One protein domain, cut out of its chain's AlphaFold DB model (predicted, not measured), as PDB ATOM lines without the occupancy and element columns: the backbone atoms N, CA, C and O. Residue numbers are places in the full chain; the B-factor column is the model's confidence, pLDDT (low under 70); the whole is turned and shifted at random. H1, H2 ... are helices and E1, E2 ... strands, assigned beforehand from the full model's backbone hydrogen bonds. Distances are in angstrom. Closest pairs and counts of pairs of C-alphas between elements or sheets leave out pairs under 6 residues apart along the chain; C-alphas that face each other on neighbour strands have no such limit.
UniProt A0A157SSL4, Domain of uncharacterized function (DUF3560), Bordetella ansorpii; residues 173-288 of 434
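This is residues 173 to 288 of the 434 residues of the protein "Domain of uncharacterized function (DUF3560)" of Bordetella ansorpii (UniProt A0A157SSL4). Two long helices, H1 and H4, run side by side in opposite directions as a long stalk, with a small head at the end where H1 ends and H4 begins. The head holds the short helices H2 and H3, the small hairpin of E1 and E2, and the long loop 219 to 235; at the other end residues 283 to 288 stick out. The 116 printed residues hold four named helices and two named strands, in the order H1 H2 E1 E2 H3 H4, mostly helix, with E1 and E2 antiparallel. The whole is loose, with a radius of gyration of the C-alphas of 18.8 A and spans of 69 by 27 by 17 A.

H1, residues 173 to 197, begins at C-alpha 173 (101.290, 133.216, 269.882) and is 35.9 A long. H2 is residues 203 to 212, 14.6 A. E1 is residues 216 to 218 and E2 residues 236 to 238. H3 is residues 239 to 244. H4, residues 250 to 284, is 50.2 A long and ends at C-alpha 284 (98.137, 121.913, 261.175).

H1 and H4 touch at a shallow tilt of 21 degrees, opposite ways; their closest C-alphas, Leu 186 and Ile 265, are 5.4 A apart. H1 and H2 are close but not clearly touching. H2 touches H3, closest C-alphas Ala 210 and Tyr 240 at 5.0 A. H3 and H4 form a helical hairpin; H4 touches H3 with residues 250 to 257 alone, closest C-alphas Leu 239 and Ala 253 at 6.3 A. In the hairpin E1 and E2, N 217 and O 237 are 2.9 A apart, within hydrogen-bond range. Every O i to N i+4 pair is within range in H1, H3 and H4, and 5 of 6 in H2.

The C-alphas farthest apart, Pro 228 and Gly 288, are 69.0 A apart. The printed part has no cut. The link E1 to E2 is long, with 17 residues. The pLDDT is under 70 at residue 201 and residues 287 to 288.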
ATOM      1  N   ARG A 173     101.631 132.070 269.026       89.12
ATOM      2  CA  ARG A 173     101.290 133.216 269.882       89.12
ATOM      3  C   ARG A 173     101.781 134.543 269.295       89.12
ATOM      4  O   ARG A 173     101.051 135.538 269.321       89.12
ATOM      5  N   THR A 174     103.007 134.569 268.773       93.44
ATOM      6  CA  THR A 174     103.579 135.747 268.104       93.44
ATOM      7  C   THR A 174     102.823 136.085 266.819       93.44
ATOM      8  O   THR A 174     102.455 137.243 266.635       93.44
ATOM      9  N   LEU A 175     102.520 135.093 265.979       95.50
ATOM     10  CA  LEU A 175     101.758 135.284 264.742       95.50
ATOM     11  C   LEU A 175     100.343 135.800 265.024       95.50
ATOM     12  O   LEU A 175      99.896 136.751 264.397       95.50
ATOM     13  N   GLN A 176      99.656 135.271 266.034       93.69
ATOM     14  CA  GLN A 176      98.350 135.783 266.455       93.69
ATOM     15  C   GLN A 176      98.434 137.231 266.970       93.69
ATOM     16  O   GLN A 176      97.528 138.036 266.747       93.69
ATOM     17  N   ALA A 177      99.514 137.601 267.666       93.50
ATOM     18  CA  ALA A 177      99.742 138.991 268.065       93.50
ATOM     19  C   ALA A 177      99.992 139.909 266.858       93.50
ATOM     20  O   ALA A 177      99.479 141.030 266.824       93.50
ATOM     21  N   GLU A 178     100.729 139.425 265.862       96.06
ATOM     22  CA  GLU A 178     100.960 140.109 264.591       96.06
ATOM     23  C   GLU A 178      99.656 140.266 263.790       96.06
ATOM     24  O   GLU A 178      99.350 141.361 263.320       96.06
ATOM     25  N   GLN A 179      98.805 139.238 263.756       94.31
ATOM     26  CA  GLN A 179      97.473 139.293 263.151       94.31
ATOM     27  C   GLN A 179      96.615 140.391 263.795       94.31
ATOM     28  O   GLN A 179      96.058 141.232 263.089       94.31
ATOM     29  N   ARG A 180      96.573 140.461 265.137       95.50
ATOM     30  CA  ARG A 180      95.878 141.543 265.865       95.50
ATOM     31  C   ARG A 180      96.461 142.919 265.553       95.50
ATOM     32  O   ARG A 180      95.723 143.899 265.484       95.50
ATOM     33  N   LYS A 181      97.782 143.022 265.374       96.25
ATOM     34  CA  LYS A 181      98.440 144.277 264.985       96.25
ATOM     35  C   LYS A 181      97.965 144.733 263.604       96.25
ATOM     36  O   LYS A 181      97.528 145.873 263.491       96.25
ATOM     37  N   HIS A 182      98.003 143.862 262.596       96.25
ATOM     38  CA  HIS A 182      97.554 144.202 261.243       96.25
ATOM     39  C   HIS A 182      96.054 144.481 261.175       96.25
ATOM     40  O   HIS A 182      95.650 145.398 260.465       96.25
ATOM     41  N   GLN A 183      95.245 143.764 261.960       96.25
ATOM     42  CA  GLN A 183      93.816 144.036 262.081       96.25
ATOM     43  C   GLN A 183      93.554 145.447 262.622       96.25
ATOM     44  O   GLN A 183      92.834 146.206 261.987       96.25
ATOM     45  N   ARG A 184      94.221 145.856 263.712       97.25
ATOM     46  CA  ARG A 184      94.104 147.237 264.222       97.25
ATOM     47  C   ARG A 184      94.523 148.276 263.190       97.25
ATOM     48  O   ARG A 184      93.823 149.262 263.013       97.25
ATOM     49  N   THR A 185      95.635 148.054 262.485       95.62
ATOM     50  CA  THR A 185      96.077 148.967 261.420       95.62
ATOM     51  C   THR A 185      95.035 149.093 260.308       95.62
ATOM     52  O   THR A 185      94.815 150.192 259.808       95.62
ATOM     53  N   LEU A 186      94.391 147.988 259.931       96.62
ATOM     54  CA  LEU A 186      93.317 147.975 258.944       96.62
ATOM     55  C   LEU A 186      92.094 148.755 259.434       96.62
ATOM     56  O   LEU A 186      91.610 149.623 258.710       96.62
ATOM     57  N   ASP A 187      91.642 148.496 260.659       97.06
ATOM     58  CA  ASP A 187      90.476 149.162 261.249       97.06
ATOM     59  C   ASP A 187      90.716 150.671 261.402       97.06
ATOM     60  O   ASP A 187      89.891 151.484 260.988       97.06
ATOM     61  N   GLU A 188      91.884 151.066 261.920       96.06
ATOM     62  CA  GLU A 188      92.289 152.469 262.046       96.06
ATOM     63  C   GLU A 188      92.341 153.169 260.683       96.06
ATOM     64  O   GLU A 188      91.812 154.271 260.534       96.06
ATOM     65  N   ALA A 189      92.946 152.535 259.672       96.56
ATOM     66  CA  ALA A 189      93.034 153.106 258.331       96.56
ATOM     67  C   ALA A 189      91.652 153.230 257.670       96.56
ATOM     68  O   ALA A 189      91.377 154.239 257.024       96.56
ATOM     69  N   GLN A 190      90.753 152.261 257.877       97.19
ATOM     70  CA  GLN A 190      89.372 152.327 257.393       97.19
ATOM     71  C   GLN A 190      88.573 153.443 258.068       97.19
ATOM     72  O   GLN A 190      87.854 154.170 257.386       97.19
ATOM     73  N   VAL A 191      88.704 153.613 259.386       96.31
ATOM     74  CA  VAL A 191      88.052 154.713 260.115       96.31
ATOM     75  C   VAL A 191      88.550 156.062 259.601       96.31
ATOM     76  O   VAL A 191      87.737 156.928 259.283       96.31
ATOM     77  N   ARG A 192      89.868 156.228 259.439       95.56
ATOM     78  CA  ARG A 192      90.451 157.457 258.876       95.56
ATOM     79  C   ARG A 192      89.988 157.707 257.445       95.56
ATOM     80  O   ARG A 192      89.663 158.841 257.113       95.56
ATOM     81  N   LEU A 193      89.908 156.665 256.615       96.31
ATOM     82  CA  LEU A 193      89.439 156.790 255.235       96.31
ATOM     83  C   LEU A 193      87.979 157.242 255.192       96.31
ATOM     84  O   LEU A 193      87.643 158.112 254.397       96.31
ATOM     85  N   ARG A 194      87.125 156.719 256.082       95.69
ATOM     86  CA  ARG A 194      85.735 157.183 256.214       95.69
ATOM     87  C   ARG A 194      85.665 158.656 256.611       95.69
ATOM     88  O   ARG A 194      84.873 159.386 256.030       95.69
ATOM     89  N   MET A 195      86.508 159.105 257.543       93.75
ATOM     90  CA  MET A 195      86.562 160.520 257.935       93.75
ATOM     91  C   MET A 195      86.951 161.424 256.759       93.75
ATOM     92  O   MET A 195      86.298 162.437 256.540       93.75
ATOM     93  N   TRP A 196      87.962 161.033 255.977       94.19
ATOM     94  CA  TRP A 196      88.381 161.772 254.780       94.19
ATOM     95  C   TRP A 196      87.397 161.657 253.610       94.19
ATOM     96  O   TRP A 196      87.350 162.548 252.774       94.19
ATOM     97  N   SER A 197      86.589 160.594 253.542       90.19
ATOM     98  CA  SER A 197      85.591 160.421 252.475       90.19
ATOM     99  C   SER A 197      84.416 161.395 252.570       90.19
ATOM    100  O   SER A 197      83.736 161.624 251.573       90.19
ATOM    101  N   VAL A 198      84.182 161.974 253.752       86.69
ATOM    102  CA  VAL A 198      83.191 163.036 253.918       86.69
ATOM    103  C   VAL A 198      83.736 164.289 253.248       86.69
ATOM    104  O   VAL A 198      84.795 164.792 253.616       86.69
ATOM    105  N   GLU A 199      83.013 164.789 252.253       81.81
ATOM    106  CA  GLU A 199      83.399 166.001 251.545       81.81
ATOM    107  C   GLU A 199      83.416 167.201 252.500       81.81
ATOM    108  O   GLU A 199      82.404 167.554 253.108       81.81
ATOM    109  N   ALA A 200      84.595 167.805 252.662       71.88
ATOM    110  CA  ALA A 200      84.759 169.011 253.456       71.88
ATOM    111  C   ALA A 200      84.349 170.222 252.613       71.88
ATOM    112  O   ALA A 200      84.978 170.528 251.603       71.88
ATOM    113  N   VAL A 201      83.313 170.927 253.057       69.81
ATOM    114  CA  VAL A 201      82.795 172.139 252.407       69.81
ATOM    115  C   VAL A 201      83.655 173.362 252.763       69.81
ATOM    116  O   VAL A 201      83.667 174.346 252.031       69.81
ATOM    117  N   SER A 202      84.406 173.312 253.873       88.94
ATOM    118  CA  SER A 202      85.300 174.392 254.311       88.94
ATOM    119  C   SER A 202      86.682 173.909 254.765       88.94
ATOM    120  O   SER A 202      86.867 172.767 255.195       88.94
ATOM    121  N   ILE A 203      87.663 174.819 254.739       91.69
ATOM    122  CA  ILE A 203      89.034 174.543 255.200       91.69
ATOM    123  C   ILE A 203      89.088 174.182 256.691       91.69
ATOM    124  O   ILE A 203      89.860 173.319 257.096       91.69
ATOM    125  N   GLU A 204      88.216 174.769 257.517       93.12
ATOM    126  CA  GLU A 204      88.126 174.437 258.942       93.12
ATOM    127  C   GLU A 204      87.670 172.993 259.171       93.12
ATOM    128  O   GLU A 204      88.177 172.317 260.068       93.12
ATOM    129  N   GLN A 205      86.725 172.504 258.361       91.38
ATOM    130  CA  GLN A 205      86.280 171.112 258.417       91.38
ATOM    131  C   GLN A 205      87.426 170.172 258.035       91.38
ATOM    132  O   GLN A 205      87.689 169.211 258.759       91.38
ATOM    133  N   ALA A 206      88.165 170.494 256.969       92.88
ATOM    134  CA  ALA A 206      89.334 169.725 256.548       92.88
ATOM    135  C   ALA A 206      90.430 169.696 257.630       92.88
ATOM    136  O   ALA A 206      90.973 168.633 257.927       92.88
ATOM    137  N   LEU A 207      90.702 170.824 258.299       95.31
ATOM    138  CA  LEU A 207      91.654 170.895 259.414       95.31
ATOM    139  C   LEU A 207      91.221 170.046 260.621       95.31
ATOM    140  O   LEU A 207      92.069 169.427 261.266       95.31
ATOM    141  N   ARG A 208      89.918 169.973 260.931       93.62
ATOM    142  CA  ARG A 208      89.392 169.090 261.991       93.62
ATOM    143  C   ARG A 208      89.541 167.613 261.635       93.62
ATOM    144  O   ARG A 208      89.882 166.811 262.500       93.62
ATOM    145  N   VAL A 209      89.311 167.244 260.376       94.31
ATOM    146  CA  VAL A 209      89.558 165.872 259.914       94.31
ATOM    147  C   VAL A 209      91.052 165.563 259.984       94.31
ATOM    148  O   VAL A 209      91.430 164.552 260.565       94.31
ATOM    149  N   ALA A 210      91.913 166.455 259.491       94.25
ATOM    150  CA  ALA A 210      93.358 166.256 259.477       94.25
ATOM    151  C   ALA A 210      93.990 166.179 260.879       94.25
ATOM    152  O   ALA A 210      95.015 165.517 261.044       94.25
ATOM    153  N   SER A 211      93.395 166.820 261.892       94.19
ATOM    154  CA  SER A 211      93.885 166.738 263.274       94.19
ATOM    155  C   SER A 211      93.613 165.375 263.924       94.19
ATOM    156  O   SER A 211      94.424 164.912 264.726       94.19
ATOM    157  N   VAL A 212      92.515 164.706 263.555       92.38
ATOM    158  CA  VAL A 212      92.121 163.393 264.100       92.38
ATOM    159  C   VAL A 212      92.615 162.247 263.210       92.38
ATOM    160  O   VAL A 212      93.239 161.294 263.681       92.38
ATOM    161  N   ALA A 213      92.371 162.340 261.906       92.94
ATOM    162  CA  ALA A 213      92.785 161.391 260.882       92.94
ATOM    163  C   ALA A 213      94.107 161.831 260.241       92.94
ATOM    164  O   ALA A 213      94.184 162.078 259.037       92.94
ATOM    165  N   SER A 214      95.147 161.935 261.072       91.19
ATOM    166  CA  SER A 214      96.459 162.412 260.638       91.19
ATOM    167  C   SER A 214      97.069 161.508 259.566       91.19
ATOM    168  O   SER A 214      97.166 160.285 259.715       91.19
ATOM    169  N   VAL A 215      97.487 162.155 258.484       94.50
ATOM    170  CA  VAL A 215      98.138 161.577 257.314       94.50
ATOM    171  C   VAL A 215      99.300 162.499 256.937       94.50
ATOM    172  O   VAL A 215      99.204 163.715 257.108       94.50
ATOM    173  N   SER A 216     100.421 161.929 256.491       94.69
ATOM    174  CA  SER A 216     101.628 162.683 256.127       94.69
ATOM    175  C   SER A 216     102.064 162.384 254.701       94.69
ATOM    176  O   SER A 216     102.086 161.231 254.272       94.69
ATOM    177  N   HIS A 217     102.452 163.427 253.983       95.25
ATOM    178  CA  HIS A 217     102.838 163.369 252.581       95.25
ATOM    179  C   HIS A 217     104.086 164.220 252.341       95.25
ATOM    180  O   HIS A 217     104.382 165.127 253.119       95.25
ATOM    181  N   ALA A 218     104.850 163.879 251.307       95.19
ATOM    182  CA  ALA A 218     105.965 164.703 250.857       95.19
ATOM    183  C   ALA A 218     105.439 165.700 249.824       95.19
ATOM    184  O   ALA A 218     104.717 165.299 248.918       95.19
ATOM    185  N   PHE A 219     105.789 166.976 249.960       93.56
ATOM    186  CA  PHE A 219     105.299 168.034 249.073       93.56
ATOM    187  C   PHE A 219     106.479 168.700 248.365       93.56
ATOM    188  O   PHE A 219     106.879 169.796 248.767       93.56
ATOM    189  N   PRO A 220     107.074 168.057 247.348       94.69
ATOM    190  CA  PRO A 220     108.156 168.664 246.580       94.69
ATOM    191  C   PRO A 220     107.688 169.968 245.918       94.69
ATOM    192  O   PRO A 220     106.533 170.092 245.513       94.69
ATOM    193  N   LEU A 221     108.578 170.953 245.813       93.69
ATOM    194  CA  LEU A 221     108.283 172.271 245.242       93.69
ATOM    195  C   LEU A 221     107.950 172.190 243.748       93.69
ATOM    196  O   LEU A 221     107.233 173.050 243.246       93.69
ATOM    197  N   ALA A 222     108.445 171.153 243.064       93.81
ATOM    198  CA  ALA A 222     108.126 170.879 241.665       93.81
ATOM    199  C   ALA A 222     106.623 170.634 241.442       93.81
ATOM    200  O   ALA A 222     106.066 171.143 240.474       93.81
ATOM    201  N   ASP A 223     105.972 169.907 242.358       92.06
ATOM    202  CA  ASP A 223     104.550 169.555 242.255       92.06
ATOM    203  C   ASP A 223     103.651 170.531 243.037       92.06
ATOM    204  O   ASP A 223     102.490 170.736 242.686       92.06
ATOM    205  N   TYR A 224     104.190 171.155 244.092       92.12
ATOM    206  CA  TYR A 224     103.473 172.057 244.999       92.12
ATOM    207  C   TYR A 224     104.206 173.406 245.131       92.12
ATOM    208  O   TYR A 224     104.780 173.698 246.193       92.12
ATOM    209  N   PRO A 225     104.226 174.233 244.068       90.31
ATOM    210  CA  PRO A 225     104.942 175.503 244.064       90.31
ATOM    211  C   PRO A 225     104.337 176.479 245.078       90.31
ATOM    212  O   PRO A 225     103.124 176.668 245.142       90.31
ATOM    213  N   ARG A 226     105.193 177.120 245.881       90.00
ATOM    214  CA  ARG A 226     104.774 178.010 246.975       90.00
ATOM    215  C   ARG A 226     105.810 179.091 247.261       90.00
ATOM    216  O   ARG A 226     107.007 178.823 247.259       90.00
ATOM    217  N   CYS A 227     105.349 180.308 247.542       84.31
ATOM    218  CA  CYS A 227     106.210 181.457 247.835       84.31
ATOM    219  C   CYS A 227     106.353 181.691 249.355       84.31
ATOM    220  O   CYS A 227     105.415 181.400 250.105       84.31
ATOM    221  N   PRO A 228     107.484 182.246 249.837       83.44
ATOM    222  CA  PRO A 228     107.621 182.697 251.226       83.44
ATOM    223  C   PRO A 228     106.483 183.665 251.613       83.44
ATOM    224  O   PRO A 228     106.090 184.480 250.777       83.44
ATOM    225  N   PRO A 229     105.939 183.609 252.846       84.19
ATOM    226  CA  PRO A 229     106.483 182.961 254.046       84.19
ATOM    227  C   PRO A 229     106.098 181.482 254.243       84.19
ATOM    228  O   PRO A 229     106.431 180.917 255.283       84.19
ATOM    229  N   ALA A 230     105.408 180.843 253.289       82.62
ATOM    230  CA  ALA A 230     105.050 179.427 253.399       82.62
ATOM    231  C   ALA A 230     106.298 178.528 253.462       82.62
ATOM    232  O   ALA A 230     107.321 178.808 252.824       82.62
ATOM    233  N   SER A 231     106.206 177.432 254.223       83.69
ATOM    234  CA  SER A 231     107.312 176.491 254.428       83.69
ATOM    235  C   SER A 231     107.859 175.951 253.104       83.69
ATOM    236  O   SER A 231     107.118 175.408 252.289       83.69
ATOM    237  N   GLN A 232     109.175 176.041 252.906       90.31
ATOM    238  CA  GLN A 232     109.871 175.531 251.715       90.31
ATOM    239  C   GLN A 232     110.347 174.074 251.877       90.31
ATOM    240  O   GLN A 232     111.067 173.551 251.036       90.31
ATOM    241  N   TYR A 233     109.972 173.404 252.970       90.06
ATOM    242  CA  TYR A 233     110.373 172.025 253.243       90.06
ATOM    243  C   TYR A 233     109.682 171.035 252.291       90.06
ATOM    244  O   TYR A 233     108.456 171.007 252.224       90.06
ATOM    245  N   GLU A 234     110.457 170.212 251.582       91.69
ATOM    246  CA  GLU A 234     109.962 169.239 250.586       91.69
ATOM    247  C   GLU A 234     109.724 167.828 251.147       91.69
ATOM    248  O   GLU A 234     109.175 166.960 250.466       91.69
ATOM    249  N   GLY A 235     110.144 167.577 252.388       91.62
ATOM    250  CA  GLY A 235     110.014 166.269 253.022       91.62
ATOM    251  C   GLY A 235     108.609 165.979 253.556       91.62
ATOM    252  O   GLY A 235     107.633 166.669 253.264       91.62
ATOM    253  N   LEU A 236     108.509 164.930 254.377       93.88
ATOM    254  CA  LEU A 236     107.247 164.499 254.987       93.88
ATOM    255  C   LEU A 236     106.686 165.562 255.943       93.88
ATOM    256  O   LEU A 236     107.280 165.822 256.989       93.88
ATOM    257  N   MET A 237     105.508 166.102 255.631       93.69
ATOM    258  CA  MET A 237     104.709 166.932 256.538       93.69
ATOM    259  C   MET A 237     103.268 166.413 256.625       93.69
ATOM    260  O   MET A 237     102.800 165.676 255.754       93.69
ATOM    261  N   SER A 238     102.555 166.779 257.688       95.81
ATOM    262  CA  SER A 238     101.157 166.377 257.858       95.81
ATOM    263  C   SER A 238     100.231 167.151 256.919       95.81
ATOM    264  O   SER A 238     100.466 168.323 256.626       95.81
ATOM    265  N   LEU A 239      99.119 166.528 256.516       95.50
ATOM    266  CA  LEU A 239      98.061 167.216 255.766       95.50
ATOM    267  C   LEU A 239      97.492 168.411 256.537       95.50
ATOM    268  O   LEU A 239      97.087 169.391 255.929       95.50
ATOM    269  N   TYR A 240      97.499 168.360 257.874       95.88
ATOM    270  CA  TYR A 240      97.089 169.491 258.704       95.88
ATOM    271  C   TYR A 240      97.977 170.719 258.462       95.88
ATOM    272  O   TYR A 240      97.461 171.814 258.262       95.88
ATOM    273  N   ALA A 241      99.302 170.542 258.467       94.00
ATOM    274  CA  ALA A 241     100.237 171.633 258.205       94.00
ATOM    275  C   ALA A 241     100.102 172.143 256.765       94.00
ATOM    276  O   ALA A 241     100.013 173.347 256.554       94.00
ATOM    277  N   ALA A 242      99.987 171.229 255.798       93.88
ATOM    278  CA  ALA A 242      99.828 171.587 254.392       93.88
ATOM    279  C   ALA A 242      98.537 172.389 254.127       93.88
ATOM    280  O   ALA A 242      98.575 173.381 253.404       93.88
ATOM    281  N   LEU A 243      97.418 172.015 254.757       94.19
ATOM    282  CA  LEU A 243      96.161 172.772 254.701       94.19
ATOM    283  C   LEU A 243      96.286 174.138 255.387       94.19
ATOM    284  O   LEU A 243      95.805 175.139 254.866       94.19
ATOM    285  N   LYS A 244      96.928 174.188 256.560       93.12
ATOM    286  CA  LYS A 244      97.088 175.422 257.337       93.12
ATOM    287  C   LYS A 244      97.938 176.462 256.603       93.12
ATOM    288  O   LYS A 244      97.602 177.642 256.634       93.12
ATOM    289  N   ASP A 245      99.005 176.018 255.947       90.69
ATOM    290  CA  ASP A 245      99.933 176.882 255.212       90.69
ATOM    291  C   ASP A 245      99.459 177.161 253.770       90.69
ATOM    292  O   ASP A 245     100.159 177.831 253.012       90.69
ATOM    293  N   GLY A 246      98.282 176.654 253.377       90.62
ATOM    294  CA  GLY A 246      97.709 176.856 252.044       90.62
ATOM    295  C   GLY A 246      98.483 176.166 250.918       90.62
ATOM    296  O   GLY A 246      98.411 176.602 249.773       90.62
ATOM    297  N   ILE A 247      99.242 175.111 251.233       91.69
ATOM    298  CA  ILE A 247     100.020 174.325 250.260       91.69
ATOM    299  C   ILE A 247      99.098 173.441 249.414       91.69
ATOM    300  O   ILE A 247      99.371 173.209 248.240       91.69
ATOM    301  N   VAL A 248      98.016 172.948 250.018       93.19
ATOM    302  CA  VAL A 248      96.972 172.172 249.344       93.19
ATOM    303  C   VAL A 248      95.594 172.666 249.742       93.19
ATOM    304  O   VAL A 248      95.393 173.153 250.857       93.19
ATOM    305  N   ASP A 249      94.635 172.485 248.842       93.25
ATOM    306  CA  ASP A 249      93.223 172.699 249.138       93.25
ATOM    307  C   ASP A 249      92.575 171.458 249.812       93.25
ATOM    308  O   ASP A 249      93.181 170.379 249.882       93.25
ATOM    309  N   PRO A 250      91.343 171.576 250.351       94.06
ATOM    310  CA  PRO A 250      90.635 170.453 250.969       94.06
ATOM    311  C   PRO A 250      90.416 169.233 250.064       94.06
ATOM    312  O   PRO A 250      90.453 168.104 250.560       94.06
ATOM    313  N   ALA A 251      90.190 169.432 248.763       92.56
ATOM    314  CA  ALA A 251      89.944 168.347 247.818       92.56
ATOM    315  C   ALA A 251      91.244 167.590 247.513       92.56
ATOM    316  O   ALA A 251      91.288 166.366 247.616       92.56
ATOM    317  N   GLN A 252      92.335 168.315 247.269       93.12
ATOM    318  CA  GLN A 252      93.678 167.761 247.118       93.12
ATOM    319  C   GLN A 252      94.107 166.990 248.370       93.12
ATOM    320  O   GLN A 252      94.593 165.863 248.271       93.12
ATOM    321  N   ALA A 253      93.886 167.550 249.565       94.50
ATOM    322  CA  ALA A 253      94.186 166.861 250.817       94.50
ATOM    323  C   ALA A 253      93.380 165.560 250.961       94.50
ATOM    324  O   ALA A 253      93.945 164.536 251.356       94.50
ATOM    325  N   ARG A 254      92.090 165.572 250.594       94.44
ATOM    326  CA  ARG A 254      91.240 164.372 250.566       94.44
ATOM    327  C   ARG A 254      91.799 163.311 249.628       94.44
ATOM    328  O   ARG A 254      91.899 162.155 250.036       94.44
ATOM    329  N   ASP A 255      92.174 163.681 248.413       94.31
ATOM    330  CA  ASP A 255      92.630 162.726 247.403       94.31
ATOM    331  C   ASP A 255      93.981 162.107 247.795       94.31
ATOM    332  O   ASP A 255      94.161 160.886 247.725       94.31
ATOM    333  N   ILE A 256      94.903 162.920 248.330       95.25
ATOM    334  CA  ILE A 256      96.174 162.450 248.899       95.25
ATOM    335  C   ILE A 256      95.918 161.487 250.066       95.25
ATOM    336  O   ILE A 256      96.511 160.400 250.117       95.25
ATOM    337  N   ALA A 257      95.029 161.861 250.995       96.06
ATOM    338  CA  ALA A 257      94.674 161.032 252.141       96.06
ATOM    339  C   ALA A 257      94.065 159.700 251.704       96.06
ATOM    340  O   ALA A 257      94.500 158.643 252.166       96.06
ATOM    341  N   ALA A 258      93.092 159.744 250.794       95.62
ATOM    342  CA  ALA A 258      92.403 158.573 250.280       95.62
ATOM    343  C   ALA A 258      93.391 157.608 249.621       95.62
ATOM    344  O   ALA A 258      93.436 156.436 249.998       95.62
ATOM    345  N   ALA A 259      94.254 158.105 248.732       96.06
ATOM    346  CA  ALA A 259      95.247 157.284 248.051       96.06
ATOM    347  C   ALA A 259      96.238 156.630 249.035       96.06
ATOM    348  O   ALA A 259      96.566 155.448 248.905       96.06
ATOM    349  N   GLN A 260      96.719 157.365 250.043       96.06
ATOM    350  CA  GLN A 260      97.629 156.811 251.052       96.06
ATOM    351  C   GLN A 260      96.952 155.780 251.961       96.06
ATOM    352  O   GLN A 260      97.514 154.708 252.199       96.06
ATOM    353  N   LEU A 261      95.744 156.070 252.443       96.94
ATOM    354  CA  LEU A 261      94.992 155.175 253.321       96.94
ATOM    355  C   LEU A 261      94.554 153.907 252.585       96.94
ATOM    356  O   LEU A 261      94.657 152.820 253.146       96.94
ATOM    357  N   GLN A 262      94.159 154.003 251.314       97.12
ATOM    358  CA  GLN A 262      93.874 152.836 250.475       97.12
ATOM    359  C   GLN A 262      95.106 151.937 250.316       97.12
ATOM    360  O   GLN A 262      95.002 150.725 250.506       97.12
ATOM    361  N   ARG A 263      96.296 152.511 250.068       96.25
ATOM    362  CA  ARG A 263      97.555 151.741 250.048       96.25
ATOM    363  C   ARG A 263      97.842 151.075 251.394       96.25
ATOM    364  O   ARG A 263      98.254 149.917 251.430       96.25
ATOM    365  N   GLN A 264      97.606 151.778 252.502       96.19
ATOM    366  CA  GLN A 264      97.786 151.227 253.846       96.19
ATOM    367  C   GLN A 264      96.823 150.062 254.121       96.19
ATOM    368  O   GLN A 264      97.252 149.040 254.656       96.19
ATOM    369  N   ILE A 265      95.551 150.191 253.726       97.62
ATOM    370  CA  ILE A 265      94.532 149.141 253.850       97.62
ATOM    371  C   ILE A 265      94.941 147.919 253.029       97.62
ATOM    372  O   ILE A 265      95.031 146.828 253.592       97.62
ATOM    373  N   ALA A 266      95.256 148.094 251.743       97.44
ATOM    374  CA  ALA A 266      95.666 146.998 250.864       97.44
ATOM    375  C   ALA A 266      96.901 146.268 251.419       97.44
ATOM    376  O   ALA A 266      96.926 145.040 251.516       97.44
ATOM    377  N   ARG A 267      97.903 147.023 251.889       97.44
ATOM    378  CA  ARG A 267      99.088 146.460 252.547       97.44
ATOM    379  C   ARG A 267      98.726 145.668 253.806       97.44
ATOM    380  O   ARG A 267      99.222 144.559 253.985       97.44
ATOM    381  N   ALA A 268      97.889 146.220 254.684       97.00
ATOM    382  CA  ALA A 268      97.480 145.556 255.921       97.00
ATOM    383  C   ALA A 268      96.669 144.277 255.654       97.00
ATOM    384  O   ALA A 268      96.864 143.283 256.351       97.00
ATOM    385  N   GLN A 269      95.817 144.275 254.624       97.94
ATOM    386  CA  GLN A 269      95.065 143.095 254.186       97.94
ATOM    387  C   GLN A 269      95.994 141.966 253.743       97.94
ATOM    388  O   GLN A 269      95.829 140.840 254.211       97.94
ATOM    389  N   ARG A 270      96.999 142.269 252.910       98.12
ATOM    390  CA  ARG A 270      97.988 141.279 252.454       98.12
ATOM    391  C   ARG A 270      98.758 140.667 253.623       98.12
ATOM    392  O   ARG A 270      98.826 139.450 253.738       98.12
ATOM    393  N   TRP A 271      99.251 141.493 254.550       97.75
ATOM    394  CA  TRP A 271      99.899 140.996 255.768       97.75
ATOM    395  C   TRP A 271      98.974 140.133 256.625       97.75
ATOM    396  O   TRP A 271      99.392 139.093 257.125       97.75
ATOM    397  N   ARG A 272      97.712 140.541 256.793       96.75
ATOM    398  CA  ARG A 272      96.735 139.771 257.567       96.75
ATOM    399  C   ARG A 272      96.484 138.397 256.941       96.75
ATOM    400  O   ARG A 272      96.458 137.420 257.679       96.75
ATOM    401  N   ALA A 273      96.314 138.333 255.620       97.12
ATOM    402  CA  ALA A 273      96.125 137.082 254.889       97.12
ATOM    403  C   ALA A 273      97.356 136.171 255.011       97.12
ATOM    404  O   ALA A 273      97.224 135.009 255.383       97.12
ATOM    405  N   HIS A 274      98.554 136.727 254.812       97.69
ATOM    406  CA  HIS A 274      99.816 136.001 254.968       97.69
ATOM    407  C   HIS A 274      99.984 135.406 256.369       97.69
ATOM    408  O   HIS A 274     100.262 134.221 256.536       97.69
ATOM    409  N   VAL A 275      99.784 136.227 257.404       97.31
ATOM    410  CA  VAL A 275      99.908 135.785 258.797       97.31
ATOM    411  C   VAL A 275      98.846 134.740 259.139       97.31
ATOM    412  O   VAL A 275      99.171 133.790 259.844       97.31
ATOM    413  N   ALA A 276      97.618 134.868 258.624       96.56
ATOM    414  CA  ALA A 276      96.567 133.869 258.816       96.56
ATOM    415  C   ALA A 276      96.973 132.502 258.238       96.56
ATOM    416  O   ALA A 276      96.992 131.529 258.985       96.56
ATOM    417  N   GLY A 277      97.431 132.451 256.981       96.19
ATOM    418  CA  GLY A 277      97.904 131.201 256.373       96.19
ATOM    419  C   GLY A 277      99.102 130.590 257.111       96.19
ATOM    420  O   GLY A 277      99.226 129.372 257.223       96.19
ATOM    421  N   ARG A 278      99.975 131.419 257.701       96.38
ATOM    422  CA  ARG A 278     101.055 130.922 258.570       96.38
ATOM    423  C   ARG A 278     100.552 130.373 259.902       96.38
ATOM    424  O   ARG A 278     101.128 129.410 260.390       96.38
ATOM    425  N   VAL A 279      99.528 130.972 260.510       94.75
ATOM    426  CA  VAL A 279      98.906 130.422 261.726       94.75
ATOM    427  C   VAL A 279      98.281 129.065 261.420       94.75
ATOM    428  O   VAL A 279      98.559 128.118 262.146       94.75
ATOM    429  N   GLU A 280      97.527 128.963 260.325       94.44
ATOM    430  CA  GLU A 280      96.917 127.711 259.861       94.44
ATOM    431  C   GLU A 280      97.977 126.633 259.614       94.44
ATOM    432  O   GLU A 280      97.839 125.514 260.101       94.44
ATOM    433  N   TYR A 281      99.081 126.988 258.946       93.50
ATOM    434  CA  TYR A 281     100.211 126.079 258.756       93.50
ATOM    435  C   TYR A 281     100.762 125.560 260.087       93.50
ATOM    436  O   TYR A 281     100.900 124.357 260.275       93.50
ATOM    437  N   GLU A 282     101.087 126.454 261.023       92.12
ATOM    438  CA  GLU A 282     101.682 126.050 262.299       92.12
ATOM    439  C   GLU A 282     100.700 125.231 263.153       92.12
ATOM    440  O   GLU A 282     101.136 124.307 263.831       92.12
ATOM    441  N   GLN A 283      99.395 125.522 263.099       89.88
ATOM    442  CA  GLN A 283      98.354 124.739 263.777       89.88
ATOM    443  C   GLN A 283      98.208 123.340 263.172       89.88
ATOM    444  O   GLN A 283      98.224 122.362 263.913       89.88
ATOM    445  N   ALA A 284      98.191 123.214 261.843       89.75
ATOM    446  CA  ALA A 284      98.137 121.913 261.175       89.75
ATOM    447  C   ALA A 284      99.349 121.025 261.512       89.75
ATOM    448  O   ALA A 284      99.244 119.803 261.562       89.75
ATOM    449  N   GLN A 285     100.511 121.630 261.789       85.00
ATOM    450  CA  GLN A 285     101.691 120.906 262.270       85.00
ATOM    451  C   GLN A 285     101.578 120.468 263.744       85.00
ATOM    452  O   GLN A 285     102.363 119.629 264.180       85.00
ATOM    453  N   GLN A 286     100.661 121.039 264.538       74.56
ATOM    454  CA  GLN A 286     100.398 120.616 265.923       74.56
ATOM    455  C   GLN A 286      99.454 119.419 266.009       74.56
ATOM    456  O   GLN A 286      99.653 118.586 266.887       74.56
ATOM    457  N   ASP A 287      98.476 119.310 265.108       59.03
ATOM    458  CA  ASP A 287      97.442 118.264 265.150       59.03
ATOM    459  C   ASP A 287      97.999 116.831 265.002       59.03
ATOM    460  O   ASP A 287      97.308 115.861 265.299       59.03
ATOM    461  N   GLY A 288      99.264 116.683 264.586       53.09
ATOM    462  CA  GLY A 288      99.984 115.407 264.562       53.09
ATOM    463  C   GLY A 288     100.810 115.080 265.817       53.09
ATOM    464  O   GLY A 288     101.409 114.010 265.851       53.09
TER     465      GLY A 288